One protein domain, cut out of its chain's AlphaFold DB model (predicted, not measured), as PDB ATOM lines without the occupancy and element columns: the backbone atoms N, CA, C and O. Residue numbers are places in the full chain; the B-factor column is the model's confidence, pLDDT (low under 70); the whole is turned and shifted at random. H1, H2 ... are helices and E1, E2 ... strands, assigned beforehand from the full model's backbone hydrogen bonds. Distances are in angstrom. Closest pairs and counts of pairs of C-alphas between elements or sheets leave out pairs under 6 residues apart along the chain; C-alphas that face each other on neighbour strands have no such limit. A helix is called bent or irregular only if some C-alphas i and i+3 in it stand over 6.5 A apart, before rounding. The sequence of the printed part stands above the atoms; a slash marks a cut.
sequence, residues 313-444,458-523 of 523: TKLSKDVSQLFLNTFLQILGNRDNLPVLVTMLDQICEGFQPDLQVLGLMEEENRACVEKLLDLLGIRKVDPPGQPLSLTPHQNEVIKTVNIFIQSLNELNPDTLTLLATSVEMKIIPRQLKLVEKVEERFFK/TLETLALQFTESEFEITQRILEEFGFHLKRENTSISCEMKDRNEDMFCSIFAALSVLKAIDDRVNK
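What this domain is: This is residues 313 to 444 and 458 to 523 of the 523 residues of an uncharacterized protein of Chiloscyllium punctatum (UniProt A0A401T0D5). What shape do these atoms make? A hairpin of two strands, E1 and E2, makes one end of an elongated helical body; the long helix H10 runs through its middle, and H2, H3, H4 and the loop of residues 376 to 391 lie toward the other end. H1, H6, H7, H9 and H10 form a bundle, helices set roughly side by side. What is it made of? The printed part has 198 residues with ten named helices, H1 to H9 before the antiparallel E1 and E2 and H10 after them, and its class is mostly helix. It is compact, with a radius of gyration of the C-alphas of 18.2 A, and spans 63 by 35 by 33 A.

How they stand to each other: What joins the strands, and what comes near them? E1, residues 483 to 488, and E2, residues 491 to 496, are an antiparallel hairpin at 159 degrees, with N 484 and O 495, 2.8 A apart, within hydrogen-bond range. The closest C-alphas of E1 and H9, residues 468 to 479, are those of Leu 485 and Gln 475, 5.8 A apart; for E2 and H8, residues 459 to 463, they are those of Ile 492 and Glu 460, 5.3 A apart. How do the helices continue inward? H9 touches H6, residues 413 to 424, closest at the C-alphas of Ile 477 and Thr 415, 5.8 A. H10, residues 501 to 522, touches H7, residues 428 to 443, with its residues 508 to 515 alone, opposite ways at a shallow tilt of 30 degrees, closest at the C-alphas of Leu 511 and Leu 432, 5.7 A. H10 also touches H1, residues 317 to 332, at the C-alphas of Val 521 and Lys 317, 5.3 A, with its residues 514 to 521 alone, and H5, residues 392 to 408, at those of Ser 506 and Ser 407, 4.5 A, with its residues 506 to 513 alone. What lies beyond? H5 touches H2, residues 334 to 348, closest at the C-alphas of Asn 402 and Leu 344, 5.6 A. H3, residues 355 to 360, and H4, residues 363 to 375, are a helical hairpin, and H4 touches H1 at the C-alphas of Leu 372 and Thr 326, 6.6 A. Are the helix backbones complete? Every O i to N i+4 pair is within hydrogen-bond range in H1 and H4 to H9, against 9 of 11 in H2, 17 of 18 in H10 and 0 of 2 in H3, where 3 of 3 O i to N i+3 pairs are.

Where its parts are: Where can one start? C-alpha 483, where E1 begins, is at (-36.486, -21.497, 53.297), and C-alpha 522, where H10 ends, is at (-46.595, 4.587, 63.664). Which elements are long? From first to last C-alpha H10 measures 31.1 A, H5 24.6 A and H1 22.6 A. H2, 21.3 A, is only just irregular, with C-alphas 335 and 338 6.8 A apart.

The domain as a whole: How far does it reach? The two C-alphas farthest apart, of Gly 385 and Asn 489, are 64.1 A apart. Where is it broken or loosely linked? Residues 445 to 457 are not printed, and C-alphas 444 and 458 are 15.7 A apart across the cut; the link from H4 to H5, 16 residues, is long. Where is confidence low? The mean pLDDT of the printed part is 83.7, and 26 residues are under 70, among them 349 to 360 and 379 to 389.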
ATOM      1  N   THR A 313     -35.336   7.503  57.248       83.31
ATOM      2  CA  THR A 313     -35.782   7.643  58.649       83.31
ATOM      3  C   THR A 313     -35.889   9.095  59.135       83.31
ATOM      4  O   THR A 313     -36.498   9.345  60.180       83.31
ATOM      5  N   LYS A 314     -35.335  10.063  58.388       87.50
ATOM      6  CA  LYS A 314     -35.433  11.504  58.682       87.50
ATOM      7  C   LYS A 314     -36.684  12.155  58.090       87.50
ATOM      8  O   LYS A 314     -36.975  13.301  58.429       87.50
ATOM      9  N   LEU A 315     -37.432  11.444  57.244       87.75
ATOM     10  CA  LEU A 315     -38.674  11.947  56.661       87.75
ATOM     11  C   LEU A 315     -39.721  12.264  57.746       87.75
ATOM     12  O   LEU A 315     -39.776  11.641  58.817       87.75
ATOM     13  N   SER A 316     -40.572  13.254  57.466       89.81
ATOM     14  CA  SER A 316     -41.715  13.570  58.325       89.81
ATOM     15  C   SER A 316     -42.750  12.441  58.285       89.81
ATOM     16  O   SER A 316     -42.770  11.629  57.355       89.81
ATOM     17  N   LYS A 317     -43.623  12.391  59.295       91.12
ATOM     18  CA  LYS A 317     -44.707  11.404  59.378       91.12
ATOM     19  C   LYS A 317     -45.619  11.461  58.149       91.12
ATOM     20  O   LYS A 317     -45.880  10.429  57.538       91.12
ATOM     21  N   ASP A 318     -46.008  12.665  57.737       90.81
ATOM     22  CA  ASP A 318     -46.909  12.876  56.598       90.81
ATOM     23  C   ASP A 318     -46.291  12.400  55.277       90.81
ATOM     24  O   ASP A 318     -46.933  11.693  54.503       90.81
ATOM     25  N   VAL A 319     -45.015  12.723  55.036       90.12
ATOM     26  CA  VAL A 319     -44.304  12.278  53.826       90.12
ATOM     27  C   VAL A 319     -44.099  10.761  53.848       90.12
ATOM     28  O   VAL A 319     -44.303  10.103  52.830       90.12
ATOM     29  N   SER A 320     -43.770  10.186  55.009       91.88
ATOM     30  CA  SER A 320     -43.622   8.731  55.172       91.88
ATOM     31  C   SER A 320     -44.935   7.995  54.890       91.88
ATOM     32  O   SER A 320     -44.931   6.982  54.196       91.88
ATOM     33  N   GLN A 321     -46.073   8.540  55.332       93.12
ATOM     34  CA  GLN A 321     -47.394   7.990  55.022       93.12
ATOM     35  C   GLN A 321     -47.690   8.023  53.517       93.12
ATOM     36  O   GLN A 321     -48.241   7.066  52.971       93.12
ATOM     37  N   LEU A 322     -47.322   9.108  52.829       94.00
ATOM     38  CA  LEU A 322     -47.491   9.203  51.379       94.00
ATOM     39  C   LEU A 322     -46.628   8.179  50.635       94.00
ATOM     40  O   LEU A 322     -47.127   7.560  49.691       94.00
ATOM     41  N   PHE A 323     -45.383   7.959  51.070       94.56
ATOM     42  CA  PHE A 323     -44.543   6.886  50.534       94.56
ATOM     43  C   PHE A 323     -45.162   5.514  50.781       94.56
ATOM     44  O   PHE A 323     -45.322   4.763  49.823       94.56
ATOM     45  N   LEU A 324     -45.585   5.210  52.013       94.12
ATOM     46  CA  LEU A 324     -46.180   3.916  52.357       94.12
ATOM     47  C   LEU A 324     -47.407   3.610  51.492       94.12
ATOM     48  O   LEU A 324     -47.490   2.552  50.876       94.12
ATOM     49  N   ASN A 325     -48.318   4.576  51.359       94.31
ATOM     50  CA  ASN A 325     -49.514   4.425  50.530       94.31
ATOM     51  C   ASN A 325     -49.163   4.216  49.051       94.31
ATOM     52  O   ASN A 325     -49.842   3.471  48.351       94.31
ATOM     53  N   THR A 326     -48.117   4.881  48.561       95.00
ATOM     54  CA  THR A 326     -47.655   4.728  47.173       95.00
ATOM     55  C   THR A 326     -46.979   3.371  46.966       95.00
ATOM     56  O   THR A 326     -47.215   2.722  45.954       95.00
ATOM     57  N   PHE A 327     -46.215   2.880  47.943       95.25
ATOM     58  CA  PHE A 327     -45.608   1.549  47.900       95.25
ATOM     59  C   PHE A 327     -46.654   0.438  47.909       95.25
ATOM     60  O   PHE A 327     -46.534  -0.493  47.122       95.25
ATOM     61  N   LEU A 328     -47.712   0.562  48.714       93.88
ATOM     62  CA  LEU A 328     -48.828  -0.389  48.702       93.88
ATOM     63  C   LEU A 328     -49.542  -0.426  47.340       93.88
ATOM     64  O   LEU A 328     -49.869  -1.506  46.854       93.88
ATOM     65  N   GLN A 329     -49.713   0.725  46.679       92.44
ATOM     66  CA  GLN A 329     -50.252   0.771  45.311       92.44
ATOM     67  C   GLN A 329     -49.337   0.064  44.300       92.44
ATOM     68  O   GLN A 329     -49.826  -0.650  43.430       92.44
ATOM     69  N   ILE A 330     -48.017   0.228  44.425       92.56
ATOM     70  CA  ILE A 330     -47.033  -0.437  43.554       92.56
ATOM     71  C   ILE A 330     -47.000  -1.950  43.806       92.56
ATOM     72  O   ILE A 330     -46.947  -2.720  42.851       92.56
ATOM     73  N   LEU A 331     -47.075  -2.388  45.064       91.31
ATOM     74  CA  LEU A 331     -47.156  -3.809  45.420       91.31
ATOM     75  C   LEU A 331     -48.425  -4.462  44.855       91.31
ATOM     76  O   LEU A 331     -48.363  -5.583  44.357       91.31
ATOM     77  N   GLY A 332     -49.551  -3.742  44.872       85.38
ATOM     78  CA  GLY A 332     -50.806  -4.191  44.263       85.38
ATOM     79  C   GLY A 332     -50.820  -4.143  42.730       85.38
ATOM     80  O   GLY A 332     -51.680  -4.765  42.112       85.38
ATOM     81  N   ASN A 333     -49.881  -3.427  42.103       83.56
ATOM     82  CA  ASN A 333     -49.823  -3.257  40.657       83.56
ATOM     83  C   ASN A 333     -48.382  -3.267  40.125       83.56
ATOM     84  O   ASN A 333     -47.727  -2.235  39.931       83.56
ATOM     85  N   ARG A 334     -47.915  -4.484  39.838       79.06
ATOM     86  CA  ARG A 334     -46.550  -4.769  39.376       79.06
ATOM     87  C   ARG A 334     -46.192  -4.149  38.024       79.06
ATOM     88  O   ARG A 334     -45.008  -4.065  37.706       79.06
ATOM     89  N   ASP A 335     -47.169  -3.743  37.213       79.00
ATOM     90  CA  ASP A 335     -46.906  -3.251  35.854       79.00
ATOM     91  C   ASP A 335     -46.159  -1.905  35.872       79.00
ATOM     92  O   ASP A 335     -45.477  -1.550  34.910       79.00
ATOM     93  N   ASN A 336     -46.181  -1.212  37.015       82.19
ATOM     94  CA  ASN A 336     -45.403  -0.001  37.266       82.19
ATOM     95  C   ASN A 336     -43.902  -0.273  37.481       82.19
ATOM     96  O   ASN A 336     -43.075   0.601  37.205       82.19
ATOM     97  N   LEU A 337     -43.526  -1.466  37.960       81.81
ATOM     98  CA  LEU A 337     -42.157  -1.769  38.397       81.81
ATOM     99  C   LEU A 337     -41.113  -1.637  37.274       81.81
ATOM    100  O   LEU A 337     -40.127  -0.934  37.495       81.81
ATOM    101  N   PRO A 338     -41.295  -2.198  36.060       77.31
ATOM    102  CA  PRO A 338     -40.271  -2.106  35.013       77.31
ATOM    103  C   PRO A 338     -39.975  -0.665  34.571       77.31
ATOM    104  O   PRO A 338     -38.822  -0.312  34.298       77.31
ATOM    105  N   VAL A 339     -41.014   0.177  34.513       76.94
ATOM    106  CA  VAL A 339     -40.885   1.597  34.161       76.94
ATOM    107  C   VAL A 339     -40.150   2.345  35.270       76.94
ATOM    108  O   VAL A 339     -39.184   3.054  34.990       76.94
ATOM    109  N   LEU A 340     -40.547   2.130  36.528       82.38
ATOM    110  CA  LEU A 340     -39.911   2.753  37.685       82.38
ATOM    111  C   LEU A 340     -38.439   2.363  37.829       82.38
ATOM    112  O   LEU A 340     -37.617   3.249  38.045       82.38
ATOM    113  N   VAL A 341     -38.090   1.081  37.653       77.88
ATOM    114  CA  VAL A 341     -36.687   0.621  37.647       77.88
ATOM    115  C   VAL A 341     -35.880   1.433  36.638       77.88
ATOM    116  O   VAL A 341     -34.880   2.050  36.994       77.88
ATOM    117  N   THR A 342     -36.362   1.511  35.396       71.50
ATOM    118  CA  THR A 342     -35.660   2.212  34.313       71.50
ATOM    119  C   THR A 342     -35.459   3.698  34.626       71.50
ATOM    120  O   THR A 342     -34.359   4.223  34.459       71.50
ATOM    121  N   MET A 343     -36.504   4.384  35.097       75.19
ATOM    122  CA  MET A 343     -36.444   5.821  35.381       75.19
ATOM    123  C   MET A 343     -35.546   6.134  36.579       75.19
ATOM    124  O   MET A 343     -34.720   7.042  36.510       75.19
ATOM    125  N   LEU A 344     -35.672   5.380  37.673       80.06
ATOM    126  CA  LEU A 344     -34.855   5.586  38.869       80.06
ATOM    127  C   LEU A 344     -33.381   5.266  38.603       80.06
ATOM    128  O   LEU A 344     -32.502   5.953  39.118       80.06
ATOM    129  N   ASP A 345     -33.099   4.290  37.740       71.12
ATOM    130  CA  ASP A 345     -31.743   4.002  37.285       71.12
ATOM    131  C   ASP A 345     -31.112   5.161  36.514       71.12
ATOM    132  O   ASP A 345     -29.978   5.533  36.818       71.12
ATOM    133  N   GLN A 346     -31.850   5.760  35.576       65.56
ATOM    134  CA  GLN A 346     -31.412   6.956  34.848       65.56
ATOM    135  C   GLN A 346     -31.110   8.112  35.811       65.56
ATOM    136  O   GLN A 346     -30.080   8.771  35.693       65.56
ATOM    137  N   ILE A 347     -31.964   8.316  36.815       71.62
ATOM    138  CA  ILE A 347     -31.798   9.392  37.798       71.62
ATOM    139  C   ILE A 347     -30.578   9.157  38.686       71.62
ATOM    140  O   ILE A 347     -29.783  10.072  38.895       71.62
ATOM    141  N   CYS A 348     -30.371   7.926  39.163       70.31
ATOM    142  CA  CYS A 348     -29.157   7.561  39.896       70.31
ATOM    143  C   CYS A 348     -27.879   7.719  39.049       70.31
ATOM    144  O   CYS A 348     -26.786   7.775  39.607       70.31
ATOM    145  N   GLU A 349     -27.998   7.777  37.720       61.72
ATOM    146  CA  GLU A 349     -26.904   8.049  36.775       61.72
ATOM    147  C   GLU A 349     -26.735   9.540  36.448       61.72
ATOM    148  O   GLU A 349     -25.833   9.908  35.697       61.72
ATOM    149  N   GLY A 350     -27.567  10.412  37.025       62.38
ATOM    150  CA  GLY A 350     -27.561  11.849  36.752       62.38
ATOM    151  C   GLY A 350     -28.263  12.236  35.448       62.38
ATOM    152  O   GLY A 350     -28.163  13.389  35.024       62.38
ATOM    153  N   PHE A 351     -28.977  11.302  34.813       61.12
ATOM    154  CA  PHE A 351     -29.790  11.564  33.631       61.12
ATOM    155  C   PHE A 351     -31.212  11.988  34.014       61.12
ATOM    156  O   PHE A 351     -31.772  11.548  35.018       61.12
ATOM    157  N   GLN A 352     -31.817  12.827  33.174       65.94
ATOM    158  CA  GLN A 352     -33.239  13.154  33.273       65.94
ATOM    159  C   GLN A 352     -34.072  11.918  32.892       65.94
ATOM    160  O   GLN A 352     -33.801  11.319  31.845       65.94
ATOM    161  N   PRO A 353     -35.074  11.525  33.699       67.00
ATOM    162  CA  PRO A 353     -35.912  10.382  33.382       67.00
ATOM    163  C   PRO A 353     -36.820  10.710  32.198       67.00
ATOM    164  O   PRO A 353     -37.313  11.831  32.046       67.00
ATOM    165  N   ASP A 354     -37.085   9.719  31.357       65.81
ATOM    166  CA  ASP A 354     -37.930   9.924  30.186       65.81
ATOM    167  C   ASP A 354     -39.423   9.952  30.560       65.81
ATOM    168  O   ASP A 354     -40.124   8.938  30.557       65.81
ATOM    169  N   LEU A 355     -39.933  11.146  30.860       69.31
ATOM    170  CA  LEU A 355     -41.329  11.359  31.249       69.31
ATOM    171  C   LEU A 355     -42.332  11.102  30.112       69.31
ATOM    172  O   LEU A 355     -43.526  10.985  30.374       69.31
ATOM    173  N   GLN A 356     -41.892  10.964  28.854       65.88
ATOM    174  CA  GLN A 356     -42.806  10.644  27.750       65.88
ATOM    175  C   GLN A 356     -43.349   9.213  27.857       65.88
ATOM    176  O   GLN A 356     -44.409   8.925  27.309       65.88
ATOM    177  N   VAL A 357     -42.650   8.321  28.578       64.69
ATOM    178  CA  VAL A 357     -43.127   6.952  28.874       64.69
ATOM    179  C   VAL A 357     -44.464   6.974  29.591       64.69
ATOM    180  O   VAL A 357     -45.332   6.157  29.307       64.69
ATOM    181  N   LEU A 358     -44.637   7.948  30.480       69.62
ATOM    182  CA  LEU A 358     -45.816   8.079  31.320       69.62
ATOM    183  C   LEU A 358     -47.079   8.262  30.473       69.62
ATOM    184  O   LEU A 358     -48.115   7.697  30.797       69.62
ATOM    185  N   GLY A 359     -46.986   8.956  29.333       68.19
ATOM    186  CA  GLY A 359     -48.108   9.148  28.408       68.19
ATOM    187  C   GLY A 359     -48.587   7.878  27.689       68.19
ATOM    188  O   GLY A 359     -49.657   7.905  27.089       68.19
ATOM    189  N   LEU A 360     -47.816   6.786  27.736       68.12
ATOM    190  CA  LEU A 360     -48.174   5.488  27.146       68.12
ATOM    191  C   LEU A 360     -48.783   4.517  28.169       68.12
ATOM    192  O   LEU A 360     -49.317   3.480  27.780       68.12
ATOM    193  N   MET A 361     -48.691   4.840  29.461       72.31
ATOM    194  CA  MET A 361     -49.231   4.022  30.542       72.31
ATOM    195  C   MET A 361     -50.732   4.269  30.710       72.31
ATOM    196  O   MET A 361     -51.247   5.338  30.376       72.31
ATOM    197  N   GLU A 362     -51.435   3.286  31.271       77.19
ATOM    198  CA  GLU A 362     -52.811   3.481  31.730       77.19
ATOM    199  C   GLU A 362     -52.874   4.603  32.770       77.19
ATOM    200  O   GLU A 362     -51.927   4.812  33.526       77.19
ATOM    201  N   GLU A 363     -53.987   5.333  32.812       79.62
ATOM    202  CA  GLU A 363     -54.138   6.534  33.645       79.62
ATOM    203  C   GLU A 363     -53.826   6.274  35.128       79.62
ATOM    204  O   GLU A 363     -53.133   7.069  35.763       79.62
ATOM    205  N   GLU A 364     -54.273   5.135  35.664       77.62
ATOM    206  CA  GLU A 364     -54.036   4.734  37.056       77.62
ATOM    207  C   GLU A 364     -52.554   4.415  37.318       77.62
ATOM    208  O   GLU A 364     -51.967   4.889  38.294       77.62
ATOM    209  N   ASN A 365     -51.921   3.685  36.396       80.62
ATOM    210  CA  ASN A 365     -50.499   3.330  36.435       80.62
ATOM    211  C   ASN A 365     -49.622   4.582  36.347       80.62
ATOM    212  O   ASN A 365     -48.707   4.787  37.146       80.62
ATOM    213  N   ARG A 366     -49.963   5.476  35.415       83.25
ATOM    214  CA  ARG A 366     -49.304   6.767  35.237       83.25
ATOM    215  C   ARG A 366     -49.387   7.609  36.501       83.25
ATOM    216  O   ARG A 366     -48.364   8.119  36.952       83.25
ATOM    217  N   ALA A 367     -50.581   7.749  37.072       86.88
ATOM    218  CA  ALA A 367     -50.792   8.541  38.277       86.88
ATOM    219  C   ALA A 367     -49.970   8.004  39.460       86.88
ATOM    220  O   ALA A 367     -49.400   8.790  40.216       86.88
ATOM    221  N   CYS A 368     -49.860   6.678  39.595       88.62
ATOM    222  CA  CYS A 368     -49.041   6.045  40.628       88.62
ATOM    223  C   CYS A 368     -47.545   6.366  40.457       88.62
ATOM    224  O   CYS A 368     -46.884   6.788  41.409       88.62
ATOM    225  N   VAL A 369     -47.021   6.229  39.233       86.50
ATOM    226  CA  VAL A 369     -45.616   6.534  38.924       86.50
ATOM    227  C   VAL A 369     -45.306   8.019  39.116       86.50
ATOM    228  O   VAL A 369     -44.321   8.353  39.770       86.50
ATOM    229  N   GLU A 370     -46.154   8.915  38.605       88.12
ATOM    230  CA  GLU A 370     -45.997  10.367  38.772       88.12
ATOM    231  C   GLU A 370     -45.977  10.764  40.247       88.12
ATOM    232  O   GLU A 370     -45.096  11.507  40.675       88.12
ATOM    233  N   LYS A 371     -46.878  10.187  41.047       91.31
ATOM    234  CA  LYS A 371     -46.924  10.419  42.489       91.31
ATOM    235  C   LYS A 371     -45.624  10.010  43.184       91.31
ATOM    236  O   LYS A 371     -45.159  10.736  44.059       91.31
ATOM    237  N   LEU A 372     -45.023   8.874  42.814       92.38
ATOM    238  CA  LEU A 372     -43.740   8.463  43.391       92.38
ATOM    239  C   LEU A 372     -42.610   9.430  43.005       92.38
ATOM    240  O   LEU A 372     -41.803   9.793  43.859       92.38
ATOM    241  N   LEU A 373     -42.561   9.873  41.748       89.19
ATOM    242  CA  LEU A 373     -41.559  10.835  41.279       89.19
ATOM    243  C   LEU A 373     -41.694  12.189  41.992       89.19
ATOM    244  O   LEU A 373     -40.691  12.747  42.441       89.19
ATOM    245  N   ASP A 374     -42.923  12.665  42.188       88.69
ATOM    246  CA  ASP A 374     -43.201  13.891  42.938       88.69
ATOM    247  C   ASP A 374     -42.736  13.780  44.401       88.69
ATOM    248  O   ASP A 374     -42.118  14.712  44.922       88.69
ATOM    249  N   LEU A 375     -42.952  12.629  45.055       90.00
ATOM    250  CA  LEU A 375     -42.472  12.372  46.423       90.00
ATOM    251  C   LEU A 375     -40.943  12.364  46.534       90.00
ATOM    252  O   LEU A 375     -40.389  12.763  47.557       90.00
ATOM    253  N   LEU A 376     -40.258  11.947  45.474       88.38
ATOM    254  CA  LEU A 376     -38.801  12.007  45.360       88.38
ATOM    255  C   LEU A 376     -38.290  13.418  45.004       88.38
ATOM    256  O   LEU A 376     -37.083  13.660  44.970       88.38
ATOM    257  N   GLY A 377     -39.197  14.371  44.767       82.69
ATOM    258  CA  GLY A 377     -38.880  15.739  44.368       82.69
ATOM    259  C   GLY A 377     -38.439  15.870  42.909       82.69
ATOM    260  O   GLY A 377     -37.850  16.890  42.548       82.69
ATOM    261  N   ILE A 378     -38.725  14.863  42.081       77.19
ATOM    262  CA  ILE A 378     -38.457  14.843  40.642       77.19
ATOM    263  C   ILE A 378     -39.654  15.500  39.953       77.19
ATOM    264  O   ILE A 378     -40.658  14.858  39.654       77.19
ATOM    265  N   ARG A 379     -39.579  16.818  39.752       65.56
ATOM    266  CA  ARG A 379     -40.664  17.585  39.124       65.56
ATOM    267  C   ARG A 379     -40.676  17.389  37.609       65.56
ATOM    268  O   ARG A 379     -39.643  17.159  36.991       65.56
ATOM    269  N   LYS A 380     -41.849  17.583  36.998       58.31
ATOM    270  CA  LYS A 380     -42.105  17.349  35.566       58.31
ATOM    271  C   LYS A 380     -41.250  18.139  34.557       58.31
ATOM    272  O   LYS A 380     -41.319  17.795  33.384       58.31
ATOM    273  N   VAL A 381     -40.477  19.165  34.932       52.50
ATOM    274  CA  VAL A 381     -39.638  19.922  33.978       52.50
ATOM    275  C   VAL A 381     -38.464  20.612  34.687       52.50
ATOM    276  O   VAL A 381     -38.644  21.686  35.258       52.50
ATOM    277  N   ASP A 382     -37.260  20.060  34.564       51.94
ATOM    278  CA  ASP A 382     -36.063  20.893  34.393       51.94
ATOM    279  C   ASP A 382     -35.830  21.069  32.876       51.94
ATOM    280  O   ASP A 382     -36.218  20.194  32.092       51.94
ATOM    281  N   PRO A 383     -35.243  22.183  32.404       51.06
ATOM    282  CA  PRO A 383     -34.994  22.387  30.981       51.06
ATOM    283  C   PRO A 383     -34.155  21.238  30.387       51.06
ATOM    284  O   PRO A 383     -33.163  20.828  31.001       51.06
ATOM    285  N   PRO A 384     -34.493  20.727  29.187       47.22
ATOM    286  CA  PRO A 384     -33.726  19.659  28.555       47.22
ATOM    287  C   PRO A 384     -32.256  20.069  28.393       47.22
ATOM    288  O   PRO A 384     -31.952  21.129  27.846       47.22
ATOM    289  N   GLY A 385     -31.346  19.214  28.869       47.31
ATOM    290  CA  GLY A 385     -29.896  19.429  28.798       47.31
ATOM    291  C   GLY A 385     -29.242  19.974  30.073       47.31
ATOM    292  O   GLY A 385     -28.023  20.139  30.075       47.31
ATOM    293  N   GLN A 386     -29.995  20.223  31.152       50.78
ATOM    294  CA  GLN A 386     -29.429  20.525  32.473       50.78
ATOM    295  C   GLN A 386     -29.434  19.286  33.393       50.78
ATOM    296  O   GLN A 386     -30.434  18.560  33.431       50.78
ATOM    297  N   PRO A 387     -28.335  19.024  34.135       55.44
ATOM    298  CA  PRO A 387     -28.301  17.975  35.151       55.44
ATOM    299  C   PRO A 387     -29.388  18.208  36.205       55.44
ATOM    300  O   PRO A 387     -29.599  19.350  36.616       55.44
ATOM    301  N   LEU A 388     -30.040  17.135  36.660       65.56
ATOM    302  CA  LEU A 388     -30.983  17.186  37.779       65.56
ATOM    303  C   LEU A 388     -30.303  17.824  39.001       65.56
ATOM    304  O   LEU A 388     -29.318  17.294  39.520       65.56
ATOM    305  N   SER A 389     -30.829  18.954  39.476       66.06
ATOM    306  CA  SER A 389     -30.313  19.623  40.676       66.06
ATOM    307  C   SER A 389     -30.912  18.980  41.930       66.06
ATOM    308  O   SER A 389     -31.819  19.519  42.565       66.06
ATOM    309  N   LEU A 390     -30.441  17.773  42.258       76.12
ATOM    310  CA  LEU A 390     -30.880  17.015  43.431       76.12
ATOM    311  C   LEU A 390     -29.992  17.317  44.638       76.12
ATOM    312  O   LEU A 390     -28.762  17.308  44.556       76.12
ATOM    313  N   THR A 391     -30.616  17.546  45.791       80.25
ATOM    314  CA  THR A 391     -29.878  17.665  47.054       80.25
ATOM    315  C   THR A 391     -29.236  16.323  47.438       80.25
ATOM    316  O   THR A 391     -29.753  15.265  47.068       80.25
ATOM    317  N   PRO A 392     -28.146  16.314  48.232       79.88
ATOM    318  CA  PRO A 392     -27.560  15.070  48.739       79.88
ATOM    319  C   PRO A 392     -28.578  14.176  49.459       79.88
ATOM    320  O   PRO A 392     -28.585  12.968  49.255       79.88
ATOM    321  N   HIS A 393     -29.490  14.781  50.229       81.06
ATOM    322  CA  HIS A 393     -30.584  14.076  50.896       81.06
ATOM    323  C   HIS A 393     -31.516  13.374  49.895       81.06
ATOM    324  O   HIS A 393     -31.785  12.183  50.037       81.06
ATOM    325  N   GLN A 394     -31.967  14.079  48.851       82.75
ATOM    326  CA  GLN A 394     -32.824  13.493  47.813       82.75
ATOM    327  C   GLN A 394     -32.122  12.367  47.058       82.75
ATOM    328  O   GLN A 394     -32.744  11.343  46.802       82.75
ATOM    329  N   ASN A 395     -30.836  12.523  46.741       82.12
ATOM    330  CA  ASN A 395     -30.068  11.478  46.066       82.12
ATOM    331  C   ASN A 395     -30.022  10.180  46.878       82.12
ATOM    332  O   ASN A 395     -30.197   9.107  46.309       82.12
ATOM    333  N   GLU A 396     -29.833  10.259  48.195       83.75
ATOM    334  CA  GLU A 396     -29.844   9.073  49.055       83.75
ATOM    335  C   GLU A 396     -31.242   8.452  49.166       83.75
ATOM    336  O   GLU A 396     -31.378   7.240  49.019       83.75
ATOM    337  N   VAL A 397     -32.300   9.259  49.317       88.88
ATOM    338  CA  VAL A 397     -33.681   8.741  49.301       88.88
ATOM    339  C   VAL A 397     -33.993   8.059  47.964       88.88
ATOM    340  O   VAL A 397     -34.516   6.947  47.958       88.88
ATOM    341  N   ILE A 398     -33.619   8.668  46.834       87.12
ATOM    342  CA  ILE A 398     -33.805   8.092  45.495       87.12
ATOM    343  C   ILE A 398     -33.041   6.774  45.360       87.12
ATOM    344  O   ILE A 398     -33.604   5.818  44.836       87.12
ATOM    345  N   LYS A 399     -31.801   6.675  45.857       84.00
ATOM    346  CA  LYS A 399     -31.044   5.411  45.853       84.00
ATOM    347  C   LYS A 399     -31.758   4.323  46.653       84.00
ATOM    348  O   LYS A 399     -31.910   3.215  46.145       84.00
ATOM    349  N   THR A 400     -32.236   4.635  47.857       88.88
ATOM    350  CA  THR A 400     -32.965   3.680  48.708       88.88
ATOM    351  C   THR A 400     -34.269   3.224  48.061       88.88
ATOM    352  O   THR A 400     -34.570   2.031  48.047       88.88
ATOM    353  N   VAL A 401     -35.025   4.146  47.459       91.44
ATOM    354  CA  VAL A 401     -36.248   3.807  46.719       91.44
ATOM    355  C   VAL A 401     -35.930   3.018  45.450       91.44
ATOM    356  O   VAL A 401     -36.636   2.063  45.146       91.44
ATOM    357  N   ASN A 402     -34.847   3.341  44.741       86.88
ATOM    358  CA  ASN A 402     -34.405   2.569  43.583       86.88
ATOM    359  C   ASN A 402     -34.093   1.125  43.990       86.88
ATOM    360  O   ASN A 402     -34.636   0.214  43.378       86.88
ATOM    361  N   ILE A 403     -33.324   0.909  45.068       82.75
ATOM    362  CA  ILE A 403     -33.059  -0.423  45.647       82.75
ATOM    363  C   ILE A 403     -34.366  -1.165  45.942       82.75
ATOM    364  O   ILE A 403     -34.513  -2.328  45.566       82.75
ATOM    365  N   PHE A 404     -35.322  -0.497  46.585       91.88
ATOM    366  CA  PHE A 404     -36.612  -1.083  46.929       91.88
ATOM    367  C   PHE A 404     -37.389  -1.547  45.692       91.88
ATOM    368  O   PHE A 404     -37.686  -2.732  45.564       91.88
ATOM    369  N   ILE A 405     -37.651  -0.643  44.744       89.69
ATOM    370  CA  ILE A 405     -38.388  -0.935  43.502       89.69
ATOM    371  C   ILE A 405     -37.707  -2.047  42.710       89.69
ATOM    372  O   ILE A 405     -38.347  -2.955  42.181       89.69
ATOM    373  N   GLN A 406     -36.387  -1.990  42.656       80.25
ATOM    374  CA  GLN A 406     -35.578  -2.992  42.008       80.25
ATOM    375  C   GLN A 406     -35.625  -4.359  42.682       80.25
ATOM    376  O   GLN A 406     -35.442  -5.344  41.978       80.25
ATOM    377  N   SER A 407     -35.815  -4.418  44.000       86.31
ATOM    378  CA  SER A 407     -35.996  -5.669  44.737       86.31
ATOM    379  C   SER A 407     -37.382  -6.241  44.452       86.31
ATOM    380  O   SER A 407     -37.501  -7.407  44.109       86.31
ATOM    381  N   LEU A 408     -38.422  -5.397  44.470       88.56
ATOM    382  CA  LEU A 408     -39.787  -5.810  44.134       88.56
ATOM    383  C   LEU A 408     -39.907  -6.372  42.710       88.56
ATOM    384  O   LEU A 408     -40.635  -7.329  42.487       88.56
ATOM    385  N   ASN A 409     -39.192  -5.800  41.737       85.38
ATOM    386  CA  ASN A 409     -39.241  -6.263  40.347       85.38
ATOM    387  C   ASN A 409     -38.679  -7.687  40.144       85.38
ATOM    388  O   ASN A 409     -38.974  -8.301  39.119       85.38
ATOM    389  N   GLU A 410     -37.870  -8.195  41.078       80.12
ATOM    390  CA  GLU A 410     -37.312  -9.554  41.024       80.12
ATOM    391  C   GLU A 410     -38.233 -10.602  41.670       80.12
ATOM    392  O   GLU A 410     -38.130 -11.782  41.339       80.12
ATOM    393  N   LEU A 411     -39.133 -10.185  42.570       84.19
ATOM    394  CA  LEU A 411     -40.006 -11.083  43.330       84.19
ATOM    395  C   LEU A 411     -41.200 -11.569  42.505       84.19
ATOM    396  O   LEU A 411     -41.712 -10.871  41.620       84.19
ATOM    397  N   ASN A 412     -41.713 -12.746  42.858       84.00
ATOM    398  CA  ASN A 412     -42.960 -13.241  42.306       84.00
ATOM    399  C   ASN A 412     -44.143 -12.316  42.662       84.00
ATOM    400  O   ASN A 412     -44.206 -11.765  43.766       84.00
ATOM    401  N   PRO A 413     -45.135 -12.170  41.762       84.06
ATOM    402  CA  PRO A 413     -46.310 -11.327  42.002       84.06
ATOM    403  C   PRO A 413     -47.098 -11.686  43.270       84.06
ATOM    404  O   PRO A 413     -47.631 -10.802  43.943       84.06
ATOM    405  N   ASP A 414     -47.150 -12.974  43.608       86.69
ATOM    406  CA  ASP A 414     -47.827 -13.451  44.812       86.69
ATOM    407  C   ASP A 414     -47.108 -12.932  46.065       86.69
ATOM    408  O   ASP A 414     -47.748 -12.398  46.970       86.69
ATOM    409  N   THR A 415     -45.774 -12.959  46.074       91.88
ATOM    410  CA  THR A 415     -44.929 -12.414  47.148       91.88
ATOM    411  C   THR A 415     -45.128 -10.908  47.326       91.88
ATOM    412  O   THR A 415     -45.202 -10.437  48.458       91.88
ATOM    413  N   LEU A 416     -45.306 -10.141  46.241       92.81
ATOM    414  CA  LEU A 416     -45.636  -8.707  46.328       92.81
ATOM    415  C   LEU A 416     -46.969  -8.466  47.046       92.81
ATOM    416  O   LEU A 416     -47.071  -7.581  47.899       92.81
ATOM    417  N   THR A 417     -47.970  -9.291  46.745       92.88
ATOM    418  CA  THR A 417     -49.283  -9.227  47.397       92.88
ATOM    419  C   THR A 417     -49.167  -9.581  48.881       92.88
ATOM    420  O   THR A 417     -49.688  -8.864  49.733       92.88
ATOM    421  N   LEU A 418     -48.411 -10.634  49.210       95.56
ATOM    422  CA  LEU A 418     -48.153 -11.045  50.592       95.56
ATOM    423  C   LEU A 418     -47.386  -9.979  51.389       95.56
ATOM    424  O   LEU A 418     -47.671  -9.783  52.572       95.56
ATOM    425  N   LEU A 419     -46.450  -9.257  50.764       96.19
ATOM    426  CA  LEU A 419     -45.758  -8.122  51.383       96.19
ATOM    427  C   LEU A 419     -46.722  -6.971  51.691       96.19
ATOM    428  O   LEU A 419     -46.645  -6.399  52.777       96.19
ATOM    429  N   ALA A 420     -47.663  -6.663  50.790       94.88
ATOM    430  CA  ALA A 420     -48.701  -5.665  51.052       94.88
ATOM    431  C   ALA A 420     -49.583  -6.075  52.244       94.88
ATOM    432  O   ALA A 420     -49.741  -5.300  53.188       94.88
ATOM    433  N   THR A 421     -50.059  -7.324  52.271       94.88
ATOM    434  CA  THR A 421     -50.809  -7.869  53.414       94.88
ATOM    435  C   THR A 421     -49.983  -7.843  54.704       94.88
ATOM    436  O   THR A 421     -50.503  -7.543  55.776       94.88
ATOM    437  N   SER A 422     -48.674  -8.091  54.622       96.00
ATOM    438  CA  SER A 422     -47.782  -8.066  55.786       96.00
ATOM    439  C   SER A 422     -47.654  -6.671  56.413       96.00
ATOM    440  O   SER A 422     -47.550  -6.551  57.639       96.00
ATOM    441  N   VAL A 423     -47.696  -5.612  55.595       94.31
ATOM    442  CA  VAL A 423     -47.762  -4.217  56.067       94.31
ATOM    443  C   VAL A 423     -49.092  -3.960  56.777       94.31
ATOM    444  O   VAL A 423     -49.098  -3.452  57.896       94.31
ATOM    445  N   GLU A 424     -50.215  -4.360  56.177       92.25
ATOM    446  CA  GLU A 424     -51.556  -4.178  56.757       92.25
ATOM    447  C   GLU A 424     -51.712  -4.898  58.104       92.25
ATOM    448  O   GLU A 424     -52.261  -4.342  59.057       92.25
ATOM    449  N   MET A 425     -51.165  -6.113  58.212       93.25
ATOM    450  CA  MET A 425     -51.161  -6.914  59.441       93.25
ATOM    451  C   MET A 425     -50.093  -6.479  60.456       93.25
ATOM    452  O   MET A 425     -50.018  -7.049  61.544       93.25
ATOM    453  N   LYS A 426     -49.265  -5.477  60.131       93.94
ATOM    454  CA  LYS A 426     -48.184  -4.966  60.991       93.94
ATOM    455  C   LYS A 426     -47.193  -6.053  61.427       93.94
ATOM    456  O   LYS A 426     -46.722  -6.072  62.567       93.94
ATOM    457  N   ILE A 427     -46.872  -6.975  60.519       95.00
ATOM    458  CA  ILE A 427     -45.966  -8.104  60.796       95.00
ATOM    459  C   ILE A 427     -44.559  -7.928  60.223       95.00
ATOM    460  O   ILE A 427     -43.664  -8.685  60.595       95.00
ATOM    461  N   ILE A 428     -44.336  -6.888  59.412       95.50
ATOM    462  CA  ILE A 428     -43.036  -6.563  58.801       95.50
ATOM    463  C   ILE A 428     -41.869  -6.567  59.811       95.50
ATOM    464  O   ILE A 428     -40.850  -7.187  59.507       95.50
ATOM    465  N   PRO A 429     -41.964  -5.973  61.024       93.56
ATOM    466  CA  PRO A 429     -40.842  -5.990  61.968       93.56
ATOM    467  C   PRO A 429     -40.470  -7.398  62.449       93.56
ATOM    468  O   PRO A 429     -39.289  -7.701  62.603       93.56
ATOM    469  N   ARG A 430     -41.470  -8.266  62.669       93.94
ATOM    470  CA  ARG A 430     -41.253  -9.664  63.075       93.94
ATOM    471  C   ARG A 430     -40.670 -10.481  61.922       93.94
ATOM    472  O   ARG A 430     -39.752 -11.264  62.143       93.94
ATOM    473  N   GLN A 431     -41.161 -10.266  60.701       95.56
ATOM    474  CA  GLN A 431     -40.631 -10.913  59.499       95.56
ATOM    475  C   GLN A 431     -39.178 -10.515  59.236       95.56
ATOM    476  O   GLN A 431     -38.350 -11.395  59.028       95.56
ATOM    477  N   LEU A 432     -38.840  -9.222  59.306       94.25
ATOM    478  CA  LEU A 432     -37.460  -8.770  59.112       94.25
ATOM    479  C   LEU A 432     -36.521  -9.409  60.138       94.25
ATOM    480  O   LEU A 432     -35.493  -9.953  59.756       94.25
ATOM    481  N   LYS A 433     -36.913  -9.429  61.415       92.56
ATOM    482  CA  LYS A 433     -36.124 -10.052  62.486       92.56
ATOM    483  C   LYS A 433     -35.902 -11.551  62.272       92.56
ATOM    484  O   LYS A 433     -34.829 -12.080  62.555       92.56
ATOM    485  N   LEU A 434     -36.916 -12.248  61.761       92.88
ATOM    486  CA  LEU A 434     -36.792 -13.652  61.386       92.88
ATOM    487  C   LEU A 434     -35.801 -13.828  60.225       92.88
ATOM    488  O   LEU A 434     -34.939 -14.698  60.298       92.88
ATOM    489  N   VAL A 435     -35.885 -12.989  59.187       91.62
ATOM    490  CA  VAL A 435     -34.974 -13.020  58.029       91.62
ATOM    491  C   VAL A 435     -33.532 -12.679  58.437       91.62
ATOM    492  O   VAL A 435     -32.615 -13.351  57.977       91.62
ATOM    493  N   GLU A 436     -33.315 -11.729  59.350       89.00
ATOM    494  CA  GLU A 436     -32.000 -11.437  59.952       89.00
ATOM    495  C   GLU A 436     -31.411 -12.684  60.636       89.00
ATOM    496  O   GLU A 436     -30.264 -13.057  60.393       89.00
ATOM    497  N   LYS A 437     -32.216 -13.409  61.423       88.44
ATOM    498  CA  LYS A 437     -31.779 -14.668  62.048       88.44
ATOM    499  C   LYS A 437     -31.531 -15.789  61.037       88.44
ATOM    500  O   LYS A 437     -30.675 -16.647  61.266       88.44
ATOM    501  N   VAL A 438     -32.259 -15.807  59.920       88.19
ATOM    502  CA  VAL A 438     -32.000 -16.744  58.817       88.19
ATOM    503  C   VAL A 438     -30.656 -16.417  58.171       88.19
ATOM    504  O   VAL A 438     -29.871 -17.330  57.912       88.19
ATOM    505  N   GLU A 439     -30.357 -15.133  57.976       85.62
ATOM    506  CA  GLU A 439     -29.069 -14.659  57.471       85.62
ATOM    507  C   GLU A 439     -27.906 -15.155  58.332       85.62
ATOM    508  O   GLU A 439     -26.971 -15.777  57.828       85.62
ATOM    509  N   GLU A 440     -27.995 -14.926  59.644       83.25
ATOM    510  CA  GLU A 440     -26.985 -15.334  60.619       83.25
ATOM    511  C   GLU A 440     -26.732 -16.845  60.588       83.25
ATOM    512  O   GLU A 440     -25.589 -17.286  60.675       83.25
ATOM    513  N   ARG A 441     -27.793 -17.652  60.449       82.44
ATOM    514  CA  ARG A 441     -27.692 -19.116  60.514       82.44
ATOM    515  C   ARG A 441     -27.272 -19.762  59.195       82.44
ATOM    516  O   ARG A 441     -26.578 -20.777  59.226       82.44
ATOM    517  N   PHE A 442     -27.717 -19.237  58.053       78.12
ATOM    518  CA  PHE A 442     -27.563 -19.911  56.756       78.12
ATOM    519  C   PHE A 442     -26.649 -19.176  55.771       78.12
ATOM    520  O   PHE A 442     -26.046 -19.841  54.926       78.12
ATOM    521  N   PHE A 443     -26.512 -17.854  55.874       70.88
ATOM    522  CA  PHE A 443     -25.808 -17.034  54.880       70.88
ATOM    523  C   PHE A 443     -24.454 -16.514  55.393       70.88
ATOM    524  O   PHE A 443     -23.475 -16.508  54.653       70.88
ATOM    525  N   LYS A 444     -24.343 -16.174  56.682       69.69
ATOM    526  CA  LYS A 444     -23.106 -15.699  57.321       69.69
ATOM    527  C   LYS A 444     -22.387 -16.839  58.043       69.69
ATOM    528  O   LYS A 444     -22.564 -17.019  59.241       69.69
ATOM    529  N   THR A 458     -34.397 -17.761  69.186       84.06
ATOM    530  CA  THR A 458     -34.124 -18.660  68.059       84.06
ATOM    531  C   THR A 458     -35.128 -18.437  66.927       84.06
ATOM    532  O   THR A 458     -36.224 -17.917  67.157       84.06
ATOM    533  N   LEU A 459     -34.800 -18.893  65.713       85.62
ATOM    534  CA  LEU A 459     -35.716 -18.883  64.563       85.62
ATOM    535  C   LEU A 459     -37.079 -19.496  64.896       85.62
ATOM    536  O   LEU A 459     -38.118 -18.949  64.545       85.62
ATOM    537  N   GLU A 460     -37.065 -20.617  65.609       87.56
ATOM    538  CA  GLU A 460     -38.253 -21.353  66.016       87.56
ATOM    539  C   GLU A 460     -39.081 -20.533  67.018       87.56
ATOM    540  O   GLU A 460     -40.297 -20.439  66.880       87.56
ATOM    541  N   THR A 461     -38.437 -19.867  67.985       87.56
ATOM    542  CA  THR A 461     -39.149 -18.993  68.936       87.56
ATOM    543  C   THR A 461     -39.737 -17.745  68.277       87.56
ATOM    544  O   THR A 461     -40.857 -17.370  68.618       87.56
ATOM    545  N   LEU A 462     -39.043 -17.141  67.307       89.06
ATOM    546  CA  LEU A 462     -39.561 -16.018  66.519       89.06
ATOM    547  C   LEU A 462     -40.754 -16.447  65.668       89.06
ATOM    548  O   LEU A 462     -41.774 -15.763  65.634       89.06
ATOM    549  N   ALA A 463     -40.656 -17.607  65.022       88.25
ATOM    550  CA  ALA A 463     -41.727 -18.127  64.191       88.25
ATOM    551  C   ALA A 463     -42.980 -18.514  65.014       88.25
ATOM    552  O   ALA A 463     -44.100 -18.396  64.522       88.25
ATOM    553  N   LEU A 464     -42.824 -18.897  66.290       88.44
ATOM    554  CA  LEU A 464     -43.948 -19.183  67.197       88.44
ATOM    555  C   LEU A 464     -44.759 -17.934  67.578       88.44
ATOM    556  O   LEU A 464     -45.895 -18.072  68.030       88.44
ATOM    557  N   GLN A 465     -44.207 -16.731  67.398       89.94
ATOM    558  CA  GLN A 465     -44.895 -15.472  67.711       89.94
ATOM    559  C   GLN A 465     -45.960 -15.095  66.683       89.94
ATOM    560  O   GLN A 465     -46.722 -14.158  66.922       89.94
ATOM    561  N   PHE A 466     -46.001 -15.772  65.536       91.56
ATOM    562  CA  PHE A 466     -47.002 -15.521  64.512       91.56
ATOM    563  C   PHE A 466     -48.308 -16.264  64.819       91.56
ATOM    564  O   PHE A 466     -48.325 -17.442  65.203       91.56
ATOM    565  N   THR A 467     -49.430 -15.572  64.615       92.50
ATOM    566  CA  THR A 467     -50.740 -16.230  64.517       92.50
ATOM    567  C   THR A 467     -50.771 -17.147  63.293       92.50
ATOM    568  O   THR A 467     -49.894 -17.068  62.437       92.50
ATOM    569  N   GLU A 468     -51.770 -18.022  63.181       90.06
ATOM    570  CA  GLU A 468     -51.836 -18.979  62.066       90.06
ATOM    571  C   GLU A 468     -51.807 -18.286  60.694       90.06
ATOM    572  O   GLU A 468     -50.981 -18.615  59.849       90.06
ATOM    573  N   SER A 469     -52.610 -17.233  60.513       92.44
ATOM    574  CA  SER A 469     -52.629 -16.458  59.267       92.44
ATOM    575  C   SER A 469     -51.317 -15.714  59.002       92.44
ATOM    576  O   SER A 469     -50.875 -15.616  57.862       92.44
ATOM    577  N   GLU A 470     -50.680 -15.174  60.047       94.81
ATOM    578  CA  GLU A 470     -49.395 -14.480  59.899       94.81
ATOM    579  C   GLU A 470     -48.266 -15.459  59.549       94.81
ATOM    580  O   GLU A 470     -47.359 -15.117  58.785       94.81
ATOM    581  N   PHE A 471     -48.327 -16.674  60.103       93.94
ATOM    582  CA  PHE A 471     -47.373 -17.742  59.846       93.94
ATOM    583  C   PHE A 471     -47.479 -18.222  58.400       93.94
ATOM    584  O   PHE A 471     -46.457 -18.300  57.730       93.94
ATOM    585  N   GLU A 472     -48.692 -18.453  57.886       93.81
ATOM    586  CA  GLU A 472     -48.908 -18.854  56.489       93.81
ATOM    587  C   GLU A 472     -48.351 -17.828  55.490       93.81
ATOM    588  O   GLU A 472     -47.667 -18.191  54.530       93.81
ATOM    589  N   ILE A 473     -48.606 -16.536  55.729       95.75
ATOM    590  CA  ILE A 473     -48.083 -15.444  54.894       95.75
ATOM    591  C   ILE A 473     -46.557 -15.419  54.949       95.75
ATOM    592  O   ILE A 473     -45.894 -15.373  53.914       95.75
ATOM    593  N   THR A 474     -46.000 -15.467  56.161       96.38
ATOM    594  CA  THR A 474     -44.552 -15.418  56.374       96.38
ATOM    595  C   THR A 474     -43.874 -16.619  55.730       96.38
ATOM    596  O   THR A 474     -42.921 -16.433  54.987       96.38
ATOM    597  N   GLN A 475     -44.396 -17.830  55.929       94.56
ATOM    598  CA  GLN A 475     -43.870 -19.049  55.323       94.56
ATOM    599  C   GLN A 475     -43.778 -18.913  53.800       94.56
ATOM    600  O   GLN A 475     -42.702 -19.127  53.253       94.56
ATOM    601  N   ARG A 476     -44.852 -18.492  53.122       94.75
ATOM    602  CA  ARG A 476     -44.843 -18.331  51.658       94.75
ATOM    603  C   ARG A 476     -43.814 -17.311  51.168       94.75
ATOM    604  O   ARG A 476     -43.198 -17.533  50.134       94.75
ATOM    605  N   ILE A 477     -43.604 -16.217  51.906       95.88
ATOM    606  CA  ILE A 477     -42.548 -15.246  51.576       95.88
ATOM    607  C   ILE A 477     -41.163 -15.899  51.696       95.88
ATOM    608  O   ILE A 477     -40.312 -15.671  50.844       95.88
ATOM    609  N   LEU A 478     -40.921 -16.711  52.728       94.44
ATOM    610  CA  LEU A 478     -39.615 -17.353  52.926       94.44
ATOM    611  C   LEU A 478     -39.341 -18.491  51.925       94.44
ATOM    612  O   LEU A 478     -38.193 -18.716  51.534       94.44
ATOM    613  N   GLU A 479     -40.393 -19.177  51.473       93.00
ATOM    614  CA  GLU A 479     -40.308 -20.237  50.463       93.00
ATOM    615  C   GLU A 479     -39.768 -19.724  49.122       93.00
ATOM    616  O   GLU A 479     -39.093 -20.471  48.417       93.00
ATOM    617  N   GLU A 480     -39.969 -18.440  48.809       88.31
ATOM    618  CA  GLU A 480     -39.439 -17.772  47.612       88.31
ATOM    619  C   GLU A 480     -37.908 -17.893  47.490       88.31
ATOM    620  O   GLU A 480     -37.370 -17.971  46.385       88.31
ATOM    621  N   PHE A 481     -37.195 -17.926  48.623       86.50
ATOM    622  CA  PHE A 481     -35.742 -18.106  48.655       86.50
ATOM    623  C   PHE A 481     -35.294 -19.496  49.132       86.50
ATOM    624  O   PHE A 481     -34.113 -19.704  49.428       86.50
ATOM    625  N   GLY A 482     -36.231 -20.449  49.183       85.75
ATOM    626  CA  GLY A 482     -35.979 -21.854  49.505       85.75
ATOM    627  C   GLY A 482     -35.954 -22.186  50.995       85.75
ATOM    628  O   GLY A 482     -35.516 -23.283  51.363       85.75
ATOM    629  N   PHE A 483     -36.403 -21.267  51.858       92.44
ATOM    630  CA  PHE A 483     -36.486 -21.497  53.297       92.44
ATOM    631  C   PHE A 483     -37.895 -21.917  53.710       92.44
ATOM    632  O   PHE A 483     -38.853 -21.153  53.623       92.44
ATOM    633  N   HIS A 484     -38.008 -23.142  54.207       90.94
ATOM    634  CA  HIS A 484     -39.271 -23.737  54.605       90.94
ATOM    635  C   HIS A 484     -39.410 -23.734  56.120       90.94
ATOM    636  O   HIS A 484     -38.553 -24.249  56.840       90.94
ATOM    637  N   LEU A 485     -40.543 -23.219  56.589       90.38
ATOM    638  CA  LEU A 485     -41.008 -23.392  57.956       90.38
ATOM    639  C   LEU A 485     -42.153 -24.394  57.970       90.38
ATOM    640  O   LEU A 485     -43.039 -24.335  57.122       90.38
ATOM    641  N   LYS A 486     -42.164 -25.293  58.950       88.06
ATOM    642  CA  LYS A 486     -43.313 -26.159  59.219       88.06
ATOM    643  C   LYS A 486     -43.701 -26.048  60.677       88.06
ATOM    644  O   LYS A 486     -42.856 -26.165  61.564       88.06
ATOM    645  N   ARG A 487     -44.991 -25.840  60.916       85.31
ATOM    646  CA  ARG A 487     -45.575 -25.819  62.253       85.31
ATOM    647  C   ARG A 487     -46.123 -27.204  62.581       85.31
ATOM    648  O   ARG A 487     -47.052 -27.676  61.937       85.31
ATOM    649  N   GLU A 488     -45.552 -27.850  63.588       83.69
ATOM    650  CA  GLU A 488     -45.992 -29.144  64.109       83.69
ATOM    651  C   GLU A 488     -46.495 -28.953  65.540       83.69
ATOM    652  O   GLU A 488     -45.708 -28.956  66.490       83.69
ATOM    653  N   ASN A 489     -47.810 -28.775  65.700       74.25
ATOM    654  CA  ASN A 489     -48.488 -28.523  66.977       74.25
ATOM    655  C   ASN A 489     -47.844 -27.371  67.783       74.25
ATOM    656  O   ASN A 489     -48.196 -26.207  67.605       74.25
ATOM    657  N   THR A 490     -46.898 -27.698  68.669       74.38
ATOM    658  CA  THR A 490     -46.184 -26.779  69.572       74.38
ATOM    659  C   THR A 490     -44.730 -26.525  69.171       74.38
ATOM    660  O   THR A 490     -43.995 -25.880  69.915       74.38
ATOM    661  N   SER A 491     -44.282 -27.065  68.042       80.62
ATOM    662  CA  SER A 491     -42.901 -26.971  67.570       80.62
ATOM    663  C   SER A 491     -42.843 -26.435  66.146       80.62
ATOM    664  O   SER A 491     -43.803 -26.551  65.384       80.62
ATOM    665  N   ILE A 492     -41.718 -25.813  65.804       87.75
ATOM    666  CA  ILE A 492     -41.447 -25.328  64.456       87.75
ATOM    667  C   ILE A 492     -40.180 -26.010  63.973       87.75
ATOM    668  O   ILE A 492     -39.153 -25.956  64.648       87.75
ATOM    669  N   SER A 493     -40.263 -26.652  62.814       85.94
ATOM    670  CA  SER A 493     -39.094 -27.136  62.090       85.94
ATOM    671  C   SER A 493     -38.770 -26.175  60.948       85.94
ATOM    672  O   SER A 493     -39.661 -25.581  60.336       85.94
ATOM    673  N   CYS A 494     -37.476 -25.981  60.698       88.25
ATOM    674  CA  CYS A 494     -36.982 -25.155  59.606       88.25
ATOM    675  C   CYS A 494     -36.004 -25.946  58.735       88.25
ATOM    676  O   CYS A 494     -35.200 -26.731  59.240       88.25
ATOM    677  N   GLU A 495     -36.081 -25.748  57.425       87.56
ATOM    678  CA  GLU A 495     -35.258 -26.451  56.443       87.56
ATOM    679  C   GLU A 495     -34.924 -25.510  55.281       87.56
ATOM    680  O   GLU A 495     -35.786 -24.774  54.808       87.56
ATOM    681  N   MET A 496     -33.679 -25.547  54.805       87.62
ATOM    682  CA  MET A 496     -33.260 -24.860  53.582       87.62
ATOM    683  C   MET A 496     -33.134 -25.904  52.472       87.62
ATOM    684  O   MET A 496     -32.286 -26.790  52.584       87.62
ATOM    685  N   LYS A 497     -33.970 -25.820  51.433       80.75
ATOM    686  CA  LYS A 497     -33.981 -26.800  50.331       80.75
ATOM    687  C   LYS A 497     -33.283 -26.278  49.083       80.75
ATOM    688  O   LYS A 497     -32.309 -26.876  48.645       80.75
ATOM    689  N   ASP A 498     -33.729 -25.126  48.592       76.06
ATOM    690  CA  ASP A 498     -33.276 -24.538  47.330       76.06
ATOM    691  C   ASP A 498     -32.803 -23.103  47.566       76.06
ATOM    692  O   ASP A 498     -33.466 -22.135  47.195       76.06
ATOM    693  N   ARG A 499     -31.663 -22.968  48.256       79.00
ATOM    694  CA  ARG A 499     -31.112 -21.666  48.649       79.00
ATOM    695  C   ARG A 499     -31.001 -20.741  47.435       79.00
ATOM    696  O   ARG A 499     -30.220 -21.006  46.523       79.00
ATOM    697  N   ASN A 500     -31.702 -19.614  47.495       77.62
ATOM    698  CA  ASN A 500     -31.619 -18.559  46.494       77.62
ATOM    699  C   ASN A 500     -31.223 -17.229  47.147       77.62
ATOM    700  O   ASN A 500     -32.048 -16.520  47.724       77.62
ATOM    701  N   GLU A 501     -29.936 -16.905  47.067       76.06
ATOM    702  CA  GLU A 501     -29.352 -15.709  47.684       76.06
ATOM    703  C   GLU A 501     -29.915 -14.410  47.097       76.06
ATOM    704  O   GLU A 501     -30.266 -13.509  47.856       76.06
ATOM    705  N   ASP A 502     -30.126 -14.342  45.780       70.88
ATOM    706  CA  ASP A 502     -30.697 -13.162  45.114       70.88
ATOM    707  C   ASP A 502     -32.120 -12.852  45.618       70.88
ATOM    708  O   ASP A 502     -32.478 -11.688  45.846       70.88
ATOM    709  N   MET A 503     -32.938 -13.892  45.826       82.06
ATOM    710  CA  MET A 503     -34.296 -13.746  46.369       82.06
ATOM    711  C   MET A 503     -34.279 -13.377  47.849       82.06
ATOM    712  O   MET A 503     -35.010 -12.472  48.253       82.06
ATOM    713  N   PHE A 504     -33.415 -14.018  48.646       87.12
ATOM    714  CA  PHE A 504     -33.232 -13.680  50.060       87.12
ATOM    715  C   PHE A 504     -32.912 -12.190  50.216       87.12
ATOM    716  O   PHE A 504     -33.573 -11.460  50.954       87.12
ATOM    717  N   CYS A 505     -31.939 -11.725  49.446       81.25
ATOM    718  CA  CYS A 505     -31.475 -10.355  49.435       81.25
ATOM    719  C   CYS A 505     -32.561  -9.359  48.983       81.25
ATOM    720  O   CYS A 505     -32.711  -8.288  49.580       81.25
ATOM    721  N   SER A 506     -33.360  -9.727  47.979       85.25
ATOM    722  CA  SER A 506     -34.495  -8.921  47.508       85.25
ATOM    723  C   SER A 506     -35.593  -8.798  48.573       85.25
ATOM    724  O   SER A 506     -36.103  -7.702  48.816       85.25
ATOM    725  N   ILE A 507     -35.917  -9.892  49.270       91.62
ATOM    726  CA  ILE A 507     -36.885  -9.893  50.378       91.62
ATOM    727  C   ILE A 507     -36.358  -9.087  51.566       91.62
ATOM    728  O   ILE A 507     -37.079  -8.246  52.102       91.62
ATOM    729  N   PHE A 508     -35.094  -9.281  51.944       90.81
ATOM    730  CA  PHE A 508     -34.451  -8.534  53.022       90.81
ATOM    731  C   PHE A 508     -34.497  -7.020  52.767       90.81
ATOM    732  O   PHE A 508     -34.872  -6.240  53.649       90.81
ATOM    733  N   ALA A 509     -34.175  -6.600  51.539       88.75
ATOM    734  CA  ALA A 509     -34.224  -5.199  51.147       88.75
ATOM    735  C   ALA A 509     -35.644  -4.627  51.149       88.75
ATOM    736  O   ALA A 509     -35.861  -3.528  51.670       88.75
ATOM    737  N   ALA A 510     -36.618  -5.383  50.635       93.75
ATOM    738  CA  ALA A 510     -38.021  -4.993  50.672       93.75
ATOM    739  C   ALA A 510     -38.516  -4.792  52.114       93.75
ATOM    740  O   ALA A 510     -39.057  -3.733  52.438       93.75
ATOM    741  N   LEU A 511     -38.269  -5.763  52.999       94.88
ATOM    742  CA  LEU A 511     -38.682  -5.710  54.403       94.88
ATOM    743  C   LEU A 511     -38.010  -4.563  55.167       94.88
ATOM    744  O   LEU A 511     -38.670  -3.875  55.944       94.88
ATOM    745  N   SER A 512     -36.726  -4.308  54.915       92.31
ATOM    746  CA  SER A 512     -35.975  -3.229  55.562       92.31
ATOM    747  C   SER A 512     -36.515  -1.843  55.215       92.31
ATOM    748  O   SER A 512     -36.717  -1.008  56.102       92.31
ATOM    749  N   VAL A 513     -36.798  -1.597  53.934       93.19
ATOM    750  CA  VAL A 513     -37.361  -0.317  53.484       93.19
ATOM    751  C   VAL A 513     -38.798  -0.148  53.982       93.19
ATOM    752  O   VAL A 513     -39.131   0.916  54.505       93.19
ATOM    753  N   LEU A 514     -39.630  -1.194  53.894       94.62
ATOM    754  CA  LEU A 514     -41.004  -1.161  54.406       94.62
ATOM    755  C   LEU A 514     -41.034  -0.878  55.911       94.62
ATOM    756  O   LEU A 514     -41.756   0.019  56.341       94.62
ATOM    757  N   LYS A 515     -40.197  -1.563  56.700       93.88
ATOM    758  CA  LYS A 515     -40.076  -1.323  58.143       93.88
ATOM    759  C   LYS A 515     -39.668   0.117  58.442       93.88
ATOM    760  O   LYS A 515     -40.262   0.758  59.303       93.88
ATOM    761  N   ALA A 516     -38.651   0.630  57.745       92.12
ATOM    762  CA  ALA A 516     -38.132   1.969  57.992       92.12
ATOM    763  C   ALA A 516     -39.189   3.060  57.771       92.12
ATOM    764  O   ALA A 516     -39.195   4.045  58.506       92.12
ATOM    765  N   ILE A 517     -40.086   2.887  56.794       91.12
ATOM    766  CA  ILE A 517     -41.192   3.820  56.545       91.12
ATOM    767  C   ILE A 517     -42.350   3.592  57.519       91.12
ATOM    768  O   ILE A 517     -42.878   4.560  58.070       91.12
ATOM    769  N   ASP A 518     -42.728   2.340  57.772       88.50
ATOM    770  CA  ASP A 518     -43.836   2.004  58.672       88.50
ATOM    771  C   ASP A 518     -43.561   2.464  60.120       88.50
ATOM    772  O   ASP A 518     -44.428   3.046  60.777       88.50
ATOM    773  N   ASP A 519     -42.314   2.356  60.593       87.19
ATOM    774  CA  ASP A 519     -41.883   2.889  61.893       87.19
ATOM    775  C   ASP A 519     -42.083   4.414  62.003       87.19
ATOM    776  O   ASP A 519     -42.252   4.944  63.102       87.19
ATOM    777  N   ARG A 520     -42.030   5.154  60.887       87.31
ATOM    778  CA  ARG A 520     -42.232   6.616  60.863       87.31
ATOM    779  C   ARG A 520     -43.701   7.001  60.853       87.31
ATOM    780  O   ARG A 520     -44.045   8.065  61.359       87.31
ATOM    781  N   VAL A 521     -44.543   6.147  60.287       83.38
ATOM    782  CA  VAL A 521     -45.996   6.314  60.282       83.38
ATOM    783  C   VAL A 521     -46.583   6.042  61.671       83.38
ATOM    784  O   VAL A 521     -47.470   6.769  62.123       83.38
ATOM    785  N   ASN A 522     -46.068   5.025  62.368       77.06
ATOM    786  CA  ASN A 522     -46.595   4.587  63.664       77.06
ATOM    787  C   ASN A 522     -45.970   5.292  64.891       77.06
ATOM    788  O   ASN A 522     -46.492   5.129  65.994       77.06
ATOM    789  N   LYS A 523     -44.895   6.077  64.721       68.62
ATOM    790  CA  LYS A 523     -44.393   7.041  65.726       68.62
ATOM    791  C   LYS A 523     -45.268   8.289  65.779       68.62
ATOM    792  O   LYS A 523     -45.405   8.851  66.883       68.62
TER     793      LYS A 523